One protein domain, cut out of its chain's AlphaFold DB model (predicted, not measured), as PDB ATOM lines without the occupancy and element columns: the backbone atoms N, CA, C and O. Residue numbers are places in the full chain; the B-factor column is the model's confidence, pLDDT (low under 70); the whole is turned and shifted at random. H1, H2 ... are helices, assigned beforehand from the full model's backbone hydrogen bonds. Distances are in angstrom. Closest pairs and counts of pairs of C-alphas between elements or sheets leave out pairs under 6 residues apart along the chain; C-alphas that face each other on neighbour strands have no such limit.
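Overview. This is residues 2 to 128 of the 129 residues of the protein "INTS5_C domain-containing protein" of Soboliphyme baturini (UniProt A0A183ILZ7). Six helices lie roughly side by side in two rows, H1, H4 and H6 in one and H2, H3 and H7 in the other, as a bundle in which H2 is only loosely held. H5 is set crosswise beyond one end, where residues 76 to 82 and 87 to 92 stick out. The printed part has 127 residues with seven named helices, H1 to H7 in chain order, and no named strand; the class is all helix. It is compact, with a radius of gyration of the C-alphas of 15.8 A, and spans 49 by 33 by 21 A.

Along the chain. H4, the longest, covers residues 56 to 73 over 25.0 A, from C-alpha 56 at (-35.307, -23.894, -13.537). H1 is residues 2 to 10, with C-alpha 2 at (-44.224, -25.246, -23.889). H6 is residues 102 to 114, 18.8 A. H2 is residues 21 to 36, 22.5 A; H3 is residues 44 to 50. H7 is residues 116 to 126, ending at (-24.058, -35.032, -27.952). H5 is residues 77 to 88, 16.3 A.

Arrangement. H4 touches H1 at a shallow tilt of 27 degrees, opposite ways; their closest C-alphas, Cys 9 and Ser 56, are 5.1 A apart. H4 touches H6 at 9 degrees, C-alphas Glu 65 and Tyr 104 closest at 5.6 A. H6 and H7 form a hairpin, C-alphas Leu 112 and Leu 119 closest at 6.1 A. H7 touches H3, C-alphas Tyr 46 and Leu 122 closest at 6.5 A. H2 is close but not clearly touching to H3, C-alphas Phe 31 and Met 48 closest at 7.4 A. H5 touches no helix. Every O i to N i+4 pair is within hydrogen-bond range in H1 to H5, but 7 of 9 in H6 and 5 of 7 in H7.

Size, cuts and confidence. The C-alphas farthest apart, Ile 13 and Gln 90, are 50.3 A apart. The printed part has no cut; the link from H5 to H6 is long, 13 residues. Residues 75 to 98 have pLDDT under 70.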
ATOM      1  N   LEU A   2     -45.638 -25.624 -24.068       81.25
ATOM      2  CA  LEU A   2     -44.224 -25.246 -23.889       81.25
ATOM      3  C   LEU A   2     -44.059 -23.803 -23.380       81.25
ATOM      4  O   LEU A   2     -43.374 -23.564 -22.396       81.25
ATOM      5  N   PHE A   3     -44.794 -22.857 -23.973       82.62
ATOM      6  CA  PHE A   3     -44.801 -21.458 -23.535       82.62
ATOM      7  C   PHE A   3     -45.167 -21.292 -22.049       82.62
ATOM      8  O   PHE A   3     -44.505 -20.558 -21.325       82.62
ATOM      9  N   SER A   4     -46.177 -22.016 -21.555       84.81
ATOM     10  CA  SER A   4     -46.549 -21.956 -20.136       84.81
ATOM     11  C   SER A   4     -45.459 -22.520 -19.221       84.81
ATOM     12  O   SER A   4     -45.252 -21.979 -18.140       84.81
ATOM     13  N   LEU A   5     -44.736 -23.562 -19.647       85.12
ATOM     14  CA  LEU A   5     -43.589 -24.097 -18.903       85.12
ATOM     15  C   LEU A   5     -42.427 -23.101 -18.871       85.12
ATOM     16  O   LEU A   5     -41.852 -22.875 -17.810       85.12
ATOM     17  N   MET A   6     -42.136 -22.449 -19.999       87.25
ATOM     18  CA  MET A   6     -41.126 -21.389 -20.078       87.25
ATOM     19  C   MET A   6     -41.451 -20.247 -19.107       87.25
ATOM     20  O   MET A   6     -40.608 -19.879 -18.295       87.25
ATOM     21  N   VAL A   7     -42.695 -19.758 -19.113       86.25
ATOM     22  CA  VAL A   7     -43.160 -18.701 -18.198       86.25
ATOM     23  C   VAL A   7     -43.031 -19.129 -16.732       86.25
ATOM     24  O   VAL A   7     -42.601 -18.333 -15.900       86.25
ATOM     25  N   ARG A   8     -43.370 -20.379 -16.389       86.06
ATOM     26  CA  ARG A   8     -43.224 -20.900 -15.017       86.06
ATOM     27  C   ARG A   8     -41.762 -21.001 -14.582       86.06
ATOM     28  O   ARG A   8     -41.442 -20.646 -13.451       86.06
ATOM     29  N   CYS A   9     -40.879 -21.444 -15.475       83.75
ATOM     30  CA  CYS A   9     -39.444 -21.527 -15.207       83.75
ATOM     31  C   CYS A   9     -38.821 -20.135 -15.022       83.75
ATOM     32  O   CYS A   9     -38.027 -19.924 -14.105       83.75
ATOM     33  N   GLU A  10     -39.213 -19.166 -15.851       85.44
ATOM     34  CA  GLU A  10     -38.716 -17.787 -15.798       85.44
ATOM     35  C   GLU A  10     -39.154 -17.045 -14.527       85.44
ATOM     36  O   GLU A  10     -38.351 -16.339 -13.900       85.44
ATOM     37  N   ASN A  11     -40.417 -17.230 -14.127       85.12
ATOM     38  CA  ASN A  11     -41.036 -16.542 -12.990       85.12
ATOM     39  C   ASN A  11     -40.849 -17.262 -11.649       85.12
ATOM     40  O   ASN A  11     -41.432 -16.860 -10.640       85.12
ATOM     41  N   ARG A  12     -40.043 -18.325 -11.608       84.19
ATOM     42  CA  ARG A  12     -39.791 -19.052 -10.366       84.19
ATOM     43  C   ARG A  12     -39.008 -18.188  -9.381       84.19
ATOM     44  O   ARG A  12     -37.983 -17.608  -9.737       84.19
ATOM     45  N   ILE A  13     -39.474 -18.154  -8.131       78.75
ATOM     46  CA  ILE A  13     -38.860 -17.367  -7.048       78.75
ATOM     47  C   ILE A  13     -37.419 -17.831  -6.809       78.75
ATOM     48  O   ILE A  13     -36.504 -17.011  -6.749       78.75
ATOM     49  N   ASN A  14     -37.204 -19.149  -6.732       83.44
ATOM     50  CA  ASN A  14     -35.872 -19.729  -6.648       83.44
ATOM     51  C   ASN A  14     -35.465 -20.364  -7.982       83.44
ATOM     52  O   ASN A  14     -35.807 -21.501  -8.302       83.44
ATOM     53  N   ARG A  15     -34.679 -19.619  -8.755       82.19
ATOM     54  CA  ARG A  15     -34.188 -20.036 -10.074       82.19
ATOM     55  C   ARG A  15     -33.157 -21.164 -10.040       82.19
ATOM     56  O   ARG A  15     -32.888 -21.740 -11.091       82.19
ATOM     57  N   LYS A  16     -32.585 -21.464  -8.867       83.81
ATOM     58  CA  LYS A  16     -31.604 -22.543  -8.671       83.81
ATOM     59  C   LYS A  16     -32.252 -23.898  -8.404       83.81
ATOM     60  O   LYS A  16     -31.584 -24.916  -8.535       83.81
ATOM     61  N   GLU A  17     -33.524 -23.917  -8.020       85.44
ATOM     62  CA  GLU A  17     -34.249 -25.167  -7.814       85.44
ATOM     63  C   GLU A  17     -34.590 -25.829  -9.151       85.44
ATOM     64  O   GLU A  17     -34.861 -25.120 -10.129       85.44
ATOM     65  N   PRO A  18     -34.613 -27.171  -9.205       86.06
ATOM     66  CA  PRO A  18     -35.082 -27.895 -10.378       86.06
ATOM     67  C   PRO A  18     -36.564 -27.613 -10.625       86.06
ATOM     68  O   PRO A  18     -37.287 -27.181  -9.721       86.06
ATOM     69  N   ILE A  19     -37.022 -27.868 -11.849       85.38
ATOM     70  CA  ILE A  19     -38.447 -27.807 -12.191       85.38
ATOM     71  C   ILE A  19     -39.277 -28.718 -11.269       85.38
ATOM     72  O   ILE A  19     -38.768 -29.686 -10.706       85.38
ATOM     73  N   GLY A  20     -40.546 -28.374 -11.053       84.69
ATOM     74  CA  GLY A  20     -41.417 -29.129 -10.158       84.69
ATOM     75  C   GLY A  20     -41.901 -30.412 -10.817       84.69
ATOM     76  O   GLY A  20     -41.817 -30.578 -12.033       84.69
ATOM     77  N   GLU A  21     -42.438 -31.315 -10.002       85.69
ATOM     78  CA  GLU A  21     -42.932 -32.611 -10.471       85.69
ATOM     79  C   GLU A  21     -44.064 -32.460 -11.504       85.69
ATOM     80  O   GLU A  21     -44.081 -33.165 -12.507       85.69
ATOM     81  N   GLU A  22     -44.958 -31.479 -11.335       86.06
ATOM     82  CA  GLU A  22     -46.003 -31.188 -12.327       86.06
ATOM     83  C   GLU A  22     -45.422 -30.711 -13.665       86.06
ATOM     84  O   GLU A  22     -45.855 -31.150 -14.731       86.06
ATOM     85  N   GLU A  23     -44.431 -29.812 -13.634       85.50
ATOM     86  CA  GLU A  23     -43.764 -29.349 -14.853       85.50
ATOM     87  C   GLU A  23     -43.041 -30.492 -15.562       85.50
ATOM     88  O   GLU A  23     -43.071 -30.573 -16.792       85.50
ATOM     89  N   ARG A  24     -42.429 -31.386 -14.786       84.88
ATOM     90  CA  ARG A  24     -41.748 -32.572 -15.291       84.88
ATOM     91  C   ARG A  24     -42.718 -33.528 -15.979       84.88
ATOM     92  O   ARG A  24     -42.489 -33.883 -17.127       84.88
ATOM     93  N   GLN A  25     -43.844 -33.852 -15.349       86.88
ATOM     94  CA  GLN A  25     -44.861 -34.726 -15.946       86.88
ATOM     95  C   GLN A  25     -45.440 -34.153 -17.247       86.88
ATOM     96  O   GLN A  25     -45.697 -34.893 -18.201       86.88
ATOM     97  N   LEU A  26     -45.621 -32.830 -17.314       86.12
ATOM     98  CA  LEU A  26     -46.045 -32.149 -18.540       86.12
ATOM     99  C   LEU A  26     -44.986 -32.239 -19.645       86.12
ATOM    100  O   LEU A  26     -45.341 -32.462 -20.804       86.12
ATOM    101  N   LEU A  27     -43.706 -32.070 -19.301       84.94
ATOM    102  CA  LEU A  27     -42.600 -32.231 -20.246       84.94
ATOM    103  C   LEU A  27     -42.503 -33.666 -20.756       84.94
ATOM    104  O   LEU A  27     -42.432 -33.849 -21.967       84.94
ATOM    105  N   ASP A  28     -42.581 -34.659 -19.872       85.06
ATOM    106  CA  ASP A  28     -42.501 -36.079 -20.227       85.06
ATOM    107  C   ASP A  28     -43.655 -36.490 -21.152       85.06
ATOM    108  O   ASP A  28     -43.449 -37.143 -22.179       85.06
ATOM    109  N   SER A  29     -44.875 -36.045 -20.835       85.81
ATOM    110  CA  SER A  29     -46.063 -36.307 -21.658       85.81
ATOM    111  C   SER A  29     -45.924 -35.697 -23.052       85.81
ATOM    112  O   SER A  29     -46.204 -36.340 -24.061       85.81
ATOM    113  N   TRP A  30     -45.466 -34.450 -23.129       84.69
ATOM    114  CA  TRP A  30     -45.286 -33.768 -24.406       84.69
ATOM    115  C   TRP A  30     -44.128 -34.325 -25.220       84.69
ATOM    116  O   TRP A  30     -44.246 -34.472 -26.433       84.69
ATOM    117  N   PHE A  31     -43.034 -34.684 -24.562       82.50
ATOM    118  CA  PHE A  31     -41.902 -35.322 -25.204       82.50
ATOM    119  C   PHE A  31     -42.289 -36.683 -25.796       82.50
ATOM    120  O   PHE A  31     -41.948 -36.964 -26.944       82.50
ATOM    121  N   SER A  32     -43.082 -37.473 -25.070       81.81
ATOM    122  CA  SER A  32     -43.608 -38.753 -25.558       81.81
ATOM    123  C   SER A  32     -44.426 -38.575 -26.843       81.81
ATOM    124  O   SER A  32     -44.180 -39.270 -27.826       81.81
ATOM    125  N   LEU A  33     -45.306 -37.566 -26.895       81.62
ATOM    126  CA  LEU A  33     -46.080 -37.240 -28.104       81.62
ATOM    127  C   LEU A  33     -45.187 -36.867 -29.298       81.62
ATOM    128  O   LEU A  33     -45.479 -37.221 -30.440       81.62
ATOM    129  N   LEU A  34     -44.096 -36.140 -29.051       79.00
ATOM    130  CA  LEU A  34     -43.169 -35.729 -30.103       79.00
ATOM    131  C   LEU A  34     -42.328 -36.887 -30.647       79.00
ATOM    132  O   LEU A  34     -42.044 -36.917 -31.848       79.00
ATOM    133  N   LEU A  35     -41.938 -37.824 -29.779       75.50
ATOM    134  CA  LEU A  35     -41.250 -39.052 -30.176       75.50
ATOM    135  C   LEU A  35     -42.150 -39.957 -31.009       75.50
ATOM    136  O   LEU A  35     -41.741 -40.401 -32.081       75.50
ATOM    137  N   GLU A  36     -43.382 -40.191 -30.552       76.81
ATOM    138  CA  GLU A  36     -44.375 -40.977 -31.293       76.81
ATOM    139  C   GLU A  36     -44.672 -40.356 -32.662       76.81
ATOM    140  O   GLU A  36     -44.775 -41.062 -33.665       76.81
ATOM    141  N   GLY A  37     -44.731 -39.023 -32.724       71.38
ATOM    142  CA  GLY A  37     -44.911 -38.272 -33.964       71.38
ATOM    143  C   GLY A  37     -43.688 -38.232 -34.886       71.38
ATOM    144  O   GLY A  37     -43.777 -37.626 -35.952       71.38
ATOM    145  N   LYS A  38     -42.547 -38.825 -34.494       71.69
ATOM    146  CA  LYS A  38     -41.259 -38.755 -35.215       71.69
ATOM    147  C   LYS A  38     -40.832 -37.318 -35.564       71.69
ATOM    148  O   LYS A  38     -40.153 -37.078 -36.560       71.69
ATOM    149  N   LEU A  39     -41.216 -36.345 -34.736       71.69
ATOM    150  CA  LEU A  39     -40.920 -34.921 -34.953       71.69
ATOM    151  C   LEU A  39     -39.515 -34.529 -34.469       71.69
ATOM    152  O   LEU A  39     -39.015 -33.450 -34.788       71.69
ATOM    153  N   LEU A  40     -38.876 -35.401 -33.694       71.81
ATOM    154  CA  LEU A  40     -37.573 -35.184 -33.083       71.81
ATOM    155  C   LEU A  40     -36.563 -36.213 -33.597       71.81
ATOM    156  O   LEU A  40     -36.822 -37.412 -33.558       71.81
ATOM    157  N   GLY A  41     -35.406 -35.737 -34.063       71.88
ATOM    158  CA  GLY A  41     -34.251 -36.581 -34.380       71.88
ATOM    159  C   GLY A  41     -33.398 -36.945 -33.156       71.88
ATOM    160  O   GLY A  41     -33.660 -36.504 -32.035       71.88
ATOM    161  N   ASP A  42     -32.318 -37.686 -33.406       72.50
ATOM    162  CA  ASP A  42     -31.483 -38.361 -32.401       72.50
ATOM    163  C   ASP A  42     -30.925 -37.532 -31.227       72.50
ATOM    164  O   ASP A  42     -30.758 -38.121 -30.159       72.50
ATOM    165  N   PRO A  43     -30.626 -36.217 -31.305       80.88
ATOM    166  CA  PRO A  43     -30.068 -35.538 -30.134       80.88
ATOM    167  C   PRO A  43     -31.134 -35.059 -29.140       80.88
ATOM    168  O   PRO A  43     -30.839 -34.843 -27.964       80.88
ATOM    169  N   TRP A  44     -32.375 -34.884 -29.587       81.44
ATOM    170  CA  TRP A  44     -33.432 -34.274 -28.787       81.44
ATOM    171  C   TRP A  44     -33.885 -35.102 -27.583       81.44
ATOM    172  O   TRP A  44     -34.127 -34.487 -26.545       81.44
ATOM    173  N   PRO A  45     -33.934 -36.448 -27.638       83.25
ATOM    174  CA  PRO A  45     -34.194 -37.250 -26.448       83.25
ATOM    175  C   PRO A  45     -33.243 -36.966 -25.292       83.25
ATOM    176  O   PRO A  45     -33.673 -36.777 -24.159       83.25
ATOM    177  N   TYR A  46     -31.953 -36.845 -25.594       85.31
ATOM    178  CA  TYR A  46     -30.929 -36.559 -24.594       85.31
ATOM    179  C   TYR A  46     -31.040 -35.128 -24.047       85.31
ATOM    180  O   TYR A  46     -30.792 -34.886 -22.869       85.31
ATOM    181  N   ILE A  47     -31.443 -34.167 -24.884       84.62
ATOM    182  CA  ILE A  47     -31.695 -32.786 -24.446       84.62
ATOM    183  C   ILE A  47     -32.911 -32.695 -23.519       84.62
ATOM    184  O   ILE A  47     -32.917 -31.881 -22.598       84.62
ATOM    185  N   MET A  48     -33.923 -33.531 -23.739       83.62
ATOM    186  CA  MET A  48     -35.117 -33.564 -22.895       83.62
ATOM    187  C   MET A  48     -34.827 -34.223 -21.547       83.62
ATOM    188  O   MET A  48     -35.228 -33.684 -20.521       83.62
ATOM    189  N   ASP A  49     -34.043 -35.303 -21.528       83.31
ATOM    190  CA  ASP A  49     -33.591 -35.952 -20.289       83.31
ATOM    191  C   ASP A  49     -32.817 -34.977 -19.379       83.31
ATOM    192  O   ASP A  49     -33.058 -34.888 -18.172       83.31
ATOM    193  N   MET A  50     -31.978 -34.124 -19.981       86.62
ATOM    194  CA  MET A  50     -31.261 -33.057 -19.275       86.62
ATOM    195  C   MET A  50     -32.188 -32.108 -18.496       86.62
ATOM    196  O   MET A  50     -31.785 -31.635 -17.433       86.62
ATOM    197  N   LEU A  51     -33.407 -31.816 -18.973       87.00
ATOM    198  CA  LEU A  51     -34.321 -30.874 -18.305       87.00
ATOM    199  C   LEU A  51     -34.657 -31.291 -16.866       87.00
ATOM    200  O   LEU A  51     -34.976 -30.437 -16.041       87.00
ATOM    201  N   THR A  52     -34.551 -32.584 -16.553       82.25
ATOM    202  CA  THR A  52     -34.833 -33.130 -15.218       82.25
ATOM    203  C   THR A  52     -33.672 -32.971 -14.229       82.25
ATOM    204  O   THR A  52     -33.839 -33.180 -13.028       82.25
ATOM    205  N   HIS A  53     -32.499 -32.568 -14.717       84.69
ATOM    206  CA  HIS A  53     -31.246 -32.538 -13.961       84.69
ATOM    207  C   HIS A  53     -30.661 -31.137 -13.779       84.69
ATOM    208  O   HIS A  53     -29.606 -30.993 -13.163       84.69
ATOM    209  N   VAL A  54     -31.322 -30.118 -14.325       89.62
ATOM    210  CA  VAL A  54     -30.842 -28.737 -14.333       89.62
ATOM    211  C   VAL A  54     -31.757 -27.832 -13.515       89.62
ATOM    212  O   VAL A  54     -32.905 -28.168 -13.207       89.62
ATOM    213  N   SER A  55     -31.250 -26.661 -13.149       90.50
ATOM    214  CA  SER A  55     -32.049 -25.643 -12.471       90.50
ATOM    215  C   SER A  55     -33.168 -25.108 -13.370       90.50
ATOM    216  O   SER A  55     -33.096 -25.176 -14.596       90.50
ATOM    217  N   SER A  56     -34.196 -24.497 -12.783       88.50
ATOM    218  CA  SER A  56     -35.307 -23.894 -13.537       88.50
ATOM    219  C   SER A  56     -34.831 -22.818 -14.522       88.50
ATOM    220  O   SER A  56     -35.403 -22.662 -15.598       88.50
ATOM    221  N   HIS A  57     -33.759 -22.090 -14.190       89.19
ATOM    222  CA  HIS A  57     -33.154 -21.126 -15.112       89.19
ATOM    223  C   HIS A  57     -32.512 -21.796 -16.330       89.19
ATOM    224  O   HIS A  57     -32.705 -21.359 -17.462       89.19
ATOM    225  N   GLU A  58     -31.761 -22.865 -16.101       91.19
ATOM    226  CA  GLU A  58     -31.132 -23.636 -17.169       91.19
ATOM    227  C   GLU A  58     -32.179 -24.352 -18.022       91.19
ATOM    228  O   GLU A  58     -32.106 -24.296 -19.248       91.19
ATOM    229  N   ALA A  59     -33.209 -24.924 -17.396       90.44
ATOM    230  CA  ALA A  59     -34.354 -25.506 -18.085       90.44
ATOM    231  C   ALA A  59     -35.032 -24.480 -19.001       90.44
ATOM    232  O   ALA A  59     -35.340 -24.793 -20.147       90.44
ATOM    233  N   PHE A  60     -35.199 -23.230 -18.556       90.81
ATOM    234  CA  PHE A  60     -35.728 -22.162 -19.406       90.81
ATOM    235  C   PHE A  60     -34.867 -21.923 -20.657       90.81
ATOM    236  O   PHE A  60     -35.414 -21.814 -21.755       90.81
ATOM    237  N   ILE A  61     -33.537 -21.888 -20.516       91.19
ATOM    238  CA  ILE A  61     -32.616 -21.718 -21.653       91.19
ATOM    239  C   ILE A  61     -32.774 -22.877 -22.641       91.19
ATOM    240  O   ILE A  61     -32.912 -22.654 -23.843       91.19
ATOM    241  N   VAL A  62     -32.814 -24.111 -22.136       91.00
ATOM    242  CA  VAL A  62     -32.998 -25.314 -22.957       91.00
ATOM    243  C   VAL A  62     -34.346 -25.283 -23.685       91.00
ATOM    244  O   VAL A  62     -34.400 -25.529 -24.890       91.00
ATOM    245  N   LEU A  63     -35.428 -24.908 -22.997       90.75
ATOM    246  CA  LEU A  63     -36.762 -24.785 -23.590       90.75
ATOM    247  C   LEU A  63     -36.830 -23.698 -24.670       90.75
ATOM    248  O   LEU A  63     -37.530 -23.883 -25.664       90.75
ATOM    249  N   CYS A  64     -36.087 -22.598 -24.526       90.56
ATOM    250  CA  CYS A  64     -35.973 -21.584 -25.579       90.56
ATOM    251  C   CYS A  64     -35.352 -22.156 -26.858       90.56
ATOM    252  O   CYS A  64     -35.815 -21.850 -27.956       90.56
ATOM    253  N   GLU A  65     -34.319 -22.987 -26.732       90.06
ATOM    254  CA  GLU A  65     -33.658 -23.598 -27.887       90.06
ATOM    255  C   GLU A  65     -34.513 -24.694 -28.529       90.06
ATOM    256  O   GLU A  65     -34.590 -24.764 -29.753       90.06
ATOM    257  N   ILE A  66     -35.238 -25.476 -27.725       87.56
ATOM    258  CA  ILE A  66     -36.264 -26.404 -28.219       87.56
ATOM    259  C   ILE A  66     -37.338 -25.638 -29.002       87.56
ATOM    260  O   ILE A  66     -37.715 -26.040 -30.100       87.56
ATOM    261  N   TRP A  67     -37.825 -24.517 -28.464       88.06
ATOM    262  CA  TRP A  67     -38.826 -23.696 -29.142       88.06
ATOM    263  C   TRP A  67     -38.316 -23.163 -30.482       88.06
ATOM    264  O   TRP A  67     -39.022 -23.265 -31.481       88.06
ATOM    265  N   ARG A  68     -37.081 -22.648 -30.519       88.12
ATOM    266  CA  ARG A  68     -36.437 -22.190 -31.759       88.12
ATOM    267  C   ARG A  68     -36.299 -23.311 -32.779       88.12
ATOM    268  O   ARG A  68     -36.654 -23.109 -33.933       88.12
ATOM    269  N   TYR A  69     -35.877 -24.501 -32.349       85.56
ATOM    270  CA  TYR A  69     -35.840 -25.663 -33.231       85.56
ATOM    271  C   TYR A  69     -37.210 -25.942 -33.839       85.56
ATOM    272  O   TYR A  69     -37.303 -26.112 -35.044       85.56
ATOM    273  N   PHE A  70     -38.288 -25.926 -33.051       80.81
ATOM    274  CA  PHE A  70     -39.629 -26.123 -33.601       80.81
ATOM    275  C   PHE A  70     -40.059 -25.002 -34.546       80.81
ATOM    276  O   PHE A  70     -40.710 -25.287 -35.544       80.81
ATOM    277  N   GLN A  71     -39.694 -23.749 -34.278       83.50
ATOM    278  CA  GLN A  71     -39.978 -22.648 -35.201       83.50
ATOM    279  C   GLN A  71     -39.290 -22.833 -36.558       83.50
ATOM    280  O   GLN A  71     -39.889 -22.513 -37.580       83.50
ATOM    281  N   ASP A  72     -38.075 -23.378 -36.559       81.62
ATOM    282  CA  ASP A  72     -37.287 -23.586 -37.774       81.62
ATOM    283  C   ASP A  72     -37.585 -24.938 -38.454       81.62
ATOM    284  O   ASP A  72     -37.413 -25.077 -39.665       81.62
ATOM    285  N   ALA A  73     -38.030 -25.939 -37.688       74.00
ATOM    286  CA  ALA A  73     -38.266 -27.305 -38.149       74.00
ATOM    287  C   ALA A  73     -39.704 -27.607 -38.534       74.00
ATOM    288  O   ALA A  73     -39.918 -28.504 -39.352       74.00
ATOM    289  N   LEU A  74     -40.690 -26.906 -37.970       71.31
ATOM    290  CA  LEU A  74     -42.081 -27.147 -38.329       71.31
ATOM    291  C   LEU A  74     -42.316 -26.719 -39.786       71.31
ATOM    292  O   LEU A  74     -42.138 -25.543 -40.113       71.31
ATOM    293  N   PRO A  75     -42.739 -27.649 -40.664       66.12
ATOM    294  CA  PRO A  75     -43.138 -27.305 -42.017       66.12
ATOM    295  C   PRO A  75     -44.315 -26.333 -41.985       66.12
ATOM    296  O   PRO A  75     -45.083 -26.289 -41.017       66.12
ATOM    297  N   ASP A  76     -44.510 -25.593 -43.076       69.81
ATOM    298  CA  ASP A  76     -45.736 -24.819 -43.219       69.81
ATOM    299  C   ASP A  76     -46.973 -25.737 -43.120       69.81
ATOM    300  O   ASP A  76     -46.935 -26.949 -43.368       69.81
ATOM    301  N   MET A  77     -48.106 -25.163 -42.713       64.50
ATOM    302  CA  MET A  77     -49.317 -25.945 -42.445       64.50
ATOM    303  C   MET A  77     -49.794 -26.735 -43.672       64.50
ATOM    304  O   MET A  77     -50.412 -27.789 -43.535       64.50
ATOM    305  N   ARG A  78     -49.453 -26.258 -44.872       64.50
ATOM    306  CA  ARG A  78     -49.749 -26.916 -46.142       64.50
ATOM    307  C   ARG A  78     -48.919 -28.188 -46.327       64.50
ATOM    308  O   ARG A  78     -49.471 -29.215 -46.705       64.50
ATOM    309  N   THR A  79     -47.629 -28.140 -46.014       66.06
ATOM    310  CA  THR A  79     -46.730 -29.300 -46.046       66.06
ATOM    311  C   THR A  79     -47.125 -30.312 -44.976       66.06
ATOM    312  O   THR A  79     -47.119 -31.513 -45.240       66.06
ATOM    313  N   LEU A  80     -47.551 -29.857 -43.793       67.69
ATOM    314  CA  LEU A  80     -48.094 -30.739 -42.755       67.69
ATOM    315  C   LEU A  80     -49.372 -31.453 -43.209       67.69
ATOM    316  O   LEU A  80     -49.480 -32.661 -43.025       67.69
ATOM    317  N   GLN A  81     -50.312 -30.743 -43.840       65.88
ATOM    318  CA  GLN A  81     -51.535 -31.340 -44.390       65.88
ATOM    319  C   GLN A  81     -51.227 -32.363 -45.484       65.88
ATOM    320  O   GLN A  81     -51.736 -33.476 -45.432       65.88
ATOM    321  N   GLN A  82     -50.330 -32.029 -46.413       65.00
ATOM    322  CA  GLN A  82     -49.887 -32.956 -47.457       65.00
ATOM    323  C   GLN A  82     -49.204 -34.192 -46.869       65.00
ATOM    324  O   GLN A  82     -49.473 -35.311 -47.293       65.00
ATOM    325  N   THR A  83     -48.349 -34.009 -45.860       64.31
ATOM    326  CA  THR A  83     -47.680 -35.121 -45.175       64.31
ATOM    327  C   THR A  83     -48.701 -35.987 -44.445       64.31
ATOM    328  O   THR A  83     -48.637 -37.208 -44.535       64.31
ATOM    329  N   PHE A  84     -49.683 -35.383 -43.776       67.44
ATOM    330  CA  PHE A  84     -50.752 -36.095 -43.080       67.44
ATOM    331  C   PHE A  84     -51.633 -36.901 -44.042       67.44
ATOM    332  O   PHE A  84     -51.864 -38.084 -43.801       67.44
ATOM    333  N   GLU A  85     -52.054 -36.310 -45.162       65.25
ATOM    334  CA  GLU A  85     -52.818 -36.990 -46.216       65.25
ATOM    335  C   GLU A  85     -52.032 -38.168 -46.811       65.25
ATOM    336  O   GLU A  85     -52.563 -39.271 -46.938       65.25
ATOM    337  N   VAL A  86     -50.739 -37.979 -47.095       63.38
ATOM    338  CA  VAL A  86     -49.849 -39.047 -47.585       63.38
ATOM    339  C   VAL A  86     -49.660 -40.148 -46.535       63.38
ATOM    340  O   VAL A  86     -49.637 -41.327 -46.881       63.38
ATOM    341  N   THR A  87     -49.574 -39.787 -45.254       63.00
ATOM    342  CA  THR A  87     -49.415 -40.745 -44.146       63.00
ATOM    343  C   THR A  87     -50.694 -41.561 -43.922       63.00
ATOM    344  O   THR A  87     -50.617 -42.755 -43.633       63.00
ATOM    345  N   GLN A  88     -51.877 -40.963 -44.116       63.97
ATOM    346  CA  GLN A  88     -53.165 -41.663 -44.032       63.97
ATOM    347  C   GLN A  88     -53.416 -42.622 -45.209       63.97
ATOM    348  O   GLN A  88     -54.126 -43.613 -45.043       63.97
ATOM    349  N   LEU A  89     -52.826 -42.363 -46.381       60.00
ATOM    350  CA  LEU A  89     -53.077 -43.109 -47.624       60.00
ATOM    351  C   LEU A  89     -52.161 -44.331 -47.869       60.00
ATOM    352  O   LEU A  89     -52.261 -44.921 -48.940       60.00
ATOM    353  N   GLN A  90     -51.386 -44.771 -46.863       55.38
ATOM    354  CA  GLN A  90     -50.575 -46.012 -46.758       55.38
ATOM    355  C   GLN A  90     -49.034 -45.867 -46.839       55.38
ATOM    356  O   GLN A  90     -48.459 -45.497 -47.858       55.38
ATOM    357  N   LEU A  91     -48.388 -46.375 -45.771       52.19
ATOM    358  CA  LEU A  91     -47.110 -47.118 -45.746       52.19
ATOM    359  C   LEU A  91     -45.818 -46.381 -46.148       52.19
ATOM    360  O   LEU A  91     -45.023 -46.893 -46.939       52.19
ATOM    361  N   ARG A  92     -45.514 -45.241 -45.524       49.19
ATOM    362  CA  ARG A  92     -44.113 -44.811 -45.394       49.19
ATOM    363  C   ARG A  92     -43.771 -44.513 -43.948       49.19
ATOM    364  O   ARG A  92     -44.546 -43.873 -43.243       49.19
ATOM    365  N   ASP A  93     -42.590 -44.968 -43.534       56.41
ATOM    366  CA  ASP A  93     -41.931 -44.418 -42.362       56.41
ATOM    367  C   ASP A  93     -41.809 -42.911 -42.576       56.41
ATOM    368  O   ASP A  93     -41.141 -42.458 -43.504       56.41
ATOM    369  N   VAL A  94     -42.517 -42.141 -41.751       55.19
ATOM    370  CA  VAL A  94     -42.355 -40.690 -41.708       55.19
ATOM    371  C   VAL A  94     -40.898 -40.431 -41.340       55.19
ATOM    372  O   VAL A  94     -40.462 -40.800 -40.246       55.19
ATOM    373  N   GLU A  95     -40.127 -39.885 -42.282       57.72
ATOM    374  CA  GLU A  95     -38.758 -39.465 -42.002       57.72
ATOM    375  C   GLU A  95     -38.801 -38.315 -40.985       57.72
ATOM    376  O   GLU A  95     -39.634 -37.413 -41.128       57.72
ATOM    377  N   PRO A  96     -37.912 -38.317 -39.978       61.16
ATOM    378  CA  PRO A  96     -37.798 -37.201 -39.053       61.16
ATOM    379  C   PRO A  96     -37.542 -35.882 -39.788       61.16
ATOM    380  O   PRO A  96     -36.940 -35.855 -40.867       61.16
ATOM    381  N   LEU A  97     -37.955 -34.773 -39.172       64.25
ATOM    382  CA  LEU A  97     -37.677 -33.432 -39.686       64.25
ATOM    383  C   LEU A  97     -36.163 -33.250 -39.909       64.25
ATOM    384  O   LEU A  97     -35.364 -33.398 -38.986       64.25
ATOM    385  N   LYS A  98     -35.765 -32.917 -41.143       65.62
ATOM    386  CA  LYS A  98     -34.360 -32.745 -41.560       65.62
ATOM    387  C   LYS A  98     -33.818 -31.359 -41.203       65.62
ATOM    388  O   LYS A  98     -33.316 -30.645 -42.068       65.62
ATOM    389  N   VAL A  99     -33.931 -30.959 -39.941       73.62
ATOM    390  CA  VAL A  99     -33.293 -29.730 -39.448       73.62
ATOM    391  C   VAL A  99     -31.983 -30.073 -38.770       73.62
ATOM    392  O   VAL A  99     -31.937 -30.977 -37.942       73.62
ATOM    393  N   ASN A 100     -30.916 -29.343 -39.117       79.19
ATOM    394  CA  ASN A 100     -29.624 -29.496 -38.455       79.19
ATOM    395  C   ASN A 100     -29.768 -29.104 -36.968       79.19
ATOM    396  O   ASN A 100     -30.031 -27.932 -36.686       79.19
ATOM    397  N   PRO A 101     -29.586 -30.035 -36.016       81.62
ATOM    398  CA  PRO A 101     -29.732 -29.743 -34.594       81.62
ATOM    399  C   PRO A 101     -28.515 -29.011 -33.997       81.62
ATOM    400  O   PRO A 101     -28.622 -28.431 -32.916       81.62
ATOM    401  N   GLU A 102     -27.359 -29.001 -34.672       86.31
ATOM    402  CA  GLU A 102     -26.096 -28.459 -34.146       86.31
ATOM    403  C   GLU A 102     -26.165 -27.012 -33.624       86.31
ATOM    404  O   GLU A 102     -25.593 -26.750 -32.561       86.31
ATOM    405  N   PRO A 103     -26.839 -26.049 -34.292       88.25
ATOM    406  CA  PRO A 103     -26.883 -24.667 -33.814       88.25
ATOM    407  C   PRO A 103     -27.545 -24.545 -32.442       88.25
ATOM    408  O   PRO A 103     -27.085 -23.765 -31.606       88.25
ATOM    409  N   TYR A 104     -28.592 -25.336 -32.201       88.12
ATOM    410  CA  TYR A 104     -29.304 -25.372 -30.928       88.12
ATOM    411  C   TYR A 104     -28.461 -26.101 -29.886       88.12
ATOM    412  O   TYR A 104     -28.249 -25.566 -28.800       88.12
ATOM    413  N   LEU A 105     -27.866 -27.249 -30.239       87.38
ATOM    414  CA  LEU A 105     -26.968 -27.995 -29.350       87.38
ATOM    415  C   LEU A 105     -25.798 -27.137 -28.857       87.38
ATOM    416  O   LEU A 105     -25.483 -27.122 -27.667       87.38
ATOM    417  N   ASN A 106     -25.188 -26.349 -29.738       89.25
ATOM    418  CA  ASN A 106     -24.104 -25.441 -29.367       89.25
ATOM    419  C   ASN A 106     -24.541 -24.371 -28.356       89.25
ATOM    420  O   ASN A 106     -23.732 -23.963 -27.522       89.25
ATOM    421  N   ARG A 107     -25.810 -23.949 -28.388       90.00
ATOM    422  CA  ARG A 107     -26.375 -22.968 -27.448       90.00
ATOM    423  C   ARG A 107     -26.720 -23.576 -26.089       90.00
ATOM    424  O   ARG A 107     -26.599 -22.875 -25.090       90.00
ATOM    425  N   VAL A 108     -27.065 -24.865 -26.024       90.50
ATOM    426  CA  VAL A 108     -27.244 -25.594 -24.747       90.50
ATOM    427  C   VAL A 108     -25.955 -26.197 -24.182       90.50
ATOM    428  O   VAL A 108     -25.920 -26.581 -23.013       90.50
ATOM    429  N   ARG A 109     -24.852 -26.210 -24.942       91.56
ATOM    430  CA  ARG A 109     -23.542 -26.692 -24.470       91.56
ATOM    431  C   ARG A 109     -23.094 -26.088 -23.125       91.56
ATOM    432  O   ARG A 109     -22.632 -26.867 -22.290       91.56
ATOM    433  N   PRO A 110     -23.226 -24.773 -22.859       92.50
ATOM    434  CA  PRO A 110     -22.813 -24.204 -21.576       92.50
ATOM    435  C   PRO A 110     -23.591 -24.779 -20.385       92.50
ATOM    436  O   PRO A 110     -23.004 -24.987 -19.328       92.50
ATOM    437  N   VAL A 111     -24.879 -25.097 -20.566       91.69
ATOM    438  CA  VAL A 111     -25.718 -25.727 -19.532       91.69
ATOM    439  C   VAL A 111     -25.206 -27.134 -19.209       91.69
ATOM    440  O   VAL A 111     -25.048 -27.489 -18.041       91.69
ATOM    441  N   LEU A 112     -24.858 -27.913 -20.238       90.56
ATOM    442  CA  LEU A 112     -24.260 -29.243 -20.067       90.56
ATOM    443  C   LEU A 112     -22.894 -29.181 -19.372       90.56
ATOM    444  O   LEU A 112     -22.596 -30.014 -18.519       90.56
ATOM    445  N   GLN A 113     -22.069 -28.192 -19.714       91.00
ATOM    446  CA  GLN A 113     -20.752 -27.999 -19.104       91.00
ATOM    447  C   GLN A 113     -20.849 -27.553 -17.641       91.00
ATOM    448  O   GLN A 113     -20.090 -28.047 -16.808       91.00
ATOM    449  N   ALA A 114     -21.795 -26.670 -17.309       90.38
ATOM    450  CA  ALA A 114     -22.046 -26.243 -15.932       90.38
ATOM    451  C   ALA A 114     -22.483 -27.413 -15.033       90.38
ATOM    452  O   ALA A 114     -22.129 -27.454 -13.856       90.38
ATOM    453  N   ASN A 115     -23.170 -28.401 -15.610       89.75
ATOM    454  CA  ASN A 115     -23.685 -29.581 -14.917       89.75
ATOM    455  C   ASN A 115     -22.900 -30.859 -15.260       89.75
ATOM    456  O   ASN A 115     -23.434 -31.962 -15.180       89.75
ATOM    457  N   ILE A 116     -21.619 -30.753 -15.633       90.31
ATOM    458  CA  ILE A 116     -20.843 -31.899 -16.145       90.31
ATOM    459  C   ILE A 116     -20.718 -33.059 -15.143       90.31
ATOM    460  O   ILE A 116     -20.574 -34.211 -15.547       90.31
ATOM    461  N   ALA A 117     -20.800 -32.767 -13.842       89.94
ATOM    462  CA  ALA A 117     -20.757 -33.781 -12.792       89.94
ATOM    463  C   ALA A 117     -21.926 -34.777 -12.894       89.94
ATOM    464  O   ALA A 117     -21.741 -35.960 -12.621       89.94
ATOM    465  N   THR A 118     -23.105 -34.312 -13.318       88.81
ATOM    466  CA  THR A 118     -24.313 -35.131 -13.495       88.81
ATOM    467  C   THR A 118     -24.551 -35.484 -14.964       88.81
ATOM    468  O   THR A 118     -24.953 -36.603 -15.270       88.81
ATOM    469  N   LEU A 119     -24.236 -34.576 -15.892       89.94
ATOM    470  CA  LEU A 119     -24.549 -34.691 -17.321       89.94
ATOM    471  C   LEU A 119     -23.355 -35.069 -18.210       89.94
ATOM    472  O   LEU A 119     -23.459 -35.057 -19.438       89.94
ATOM    473  N   GLY A 120     -22.211 -35.434 -17.628       86.44
ATOM    474  CA  GLY A 120     -20.999 -35.780 -18.378       86.44
ATOM    475  C   GLY A 120     -21.180 -36.933 -19.370       86.44
ATOM    476  O   GLY A 120     -20.539 -36.946 -20.423       86.44
ATOM    477  N   GLY A 121     -22.088 -37.871 -19.077       87.25
ATOM    478  CA  GLY A 121     -22.491 -38.924 -20.013       87.25
ATOM    479  C   GLY A 121     -23.165 -38.357 -21.265       87.25
ATOM    480  O   GLY A 121     -22.731 -38.656 -22.377       87.25
ATOM    481  N   LEU A 122     -24.153 -37.472 -21.087       87.00
ATOM    482  CA  LEU A 122     -24.870 -36.820 -22.190       87.00
ATOM    483  C   LEU A 122     -23.946 -35.927 -23.020       87.00
ATOM    484  O   LEU A 122     -24.012 -35.948 -24.246       87.00
ATOM    485  N   TYR A 123     -23.026 -35.202 -22.376       86.00
ATOM    486  CA  TYR A 123     -22.049 -34.365 -23.079       86.00
ATOM    487  C   TYR A 123     -21.211 -35.174 -24.082       86.00
ATOM    488  O   TYR A 123     -20.970 -34.725 -25.202       86.00
ATOM    489  N   ARG A 124     -20.798 -36.395 -23.710       85.25
ATOM    490  CA  ARG A 124     -20.035 -37.290 -24.598       85.25
ATOM    491  C   ARG A 124     -20.859 -37.823 -25.768       85.25
ATOM    492  O   ARG A 124     -20.284 -38.082 -26.819       85.25
ATOM    493  N   ILE A 125     -22.161 -38.021 -25.575       86.06
ATOM    494  CA  ILE A 125     -23.075 -38.502 -26.620       86.06
ATOM    495  C   ILE A 125     -23.354 -37.380 -27.627       86.06
ATOM    496  O   ILE A 125     -23.280 -37.608 -28.829       86.06
ATOM    497  N   LEU A 126     -23.618 -36.166 -27.137       85.00
ATOM    498  CA  LEU A 126     -24.058 -35.032 -27.952       85.00
ATOM    499  C   LEU A 126     -22.931 -34.299 -28.695       85.00
ATOM    500  O   LEU A 126     -23.193 -33.686 -29.724       85.00
ATOM    501  N   PHE A 127     -21.696 -34.328 -28.184       82.56
ATOM    502  CA  PHE A 127     -20.573 -33.550 -28.737       82.56
ATOM    503  C   PHE A 127     -19.322 -34.386 -29.003       82.56
ATOM    504  O   PHE A 127     -18.198 -33.898 -28.857       82.56
ATOM    505  N   ARG A 128     -19.494 -35.664 -29.347       73.00
ATOM    506  CA  ARG A 128     -18.368 -36.517 -29.735       73.00
ATOM    507  C   ARG A 128     -17.623 -35.898 -30.941       73.00
ATOM    508  O   ARG A 128     -18.300 -35.406 -31.841       73.00
TER     509      ARG A 128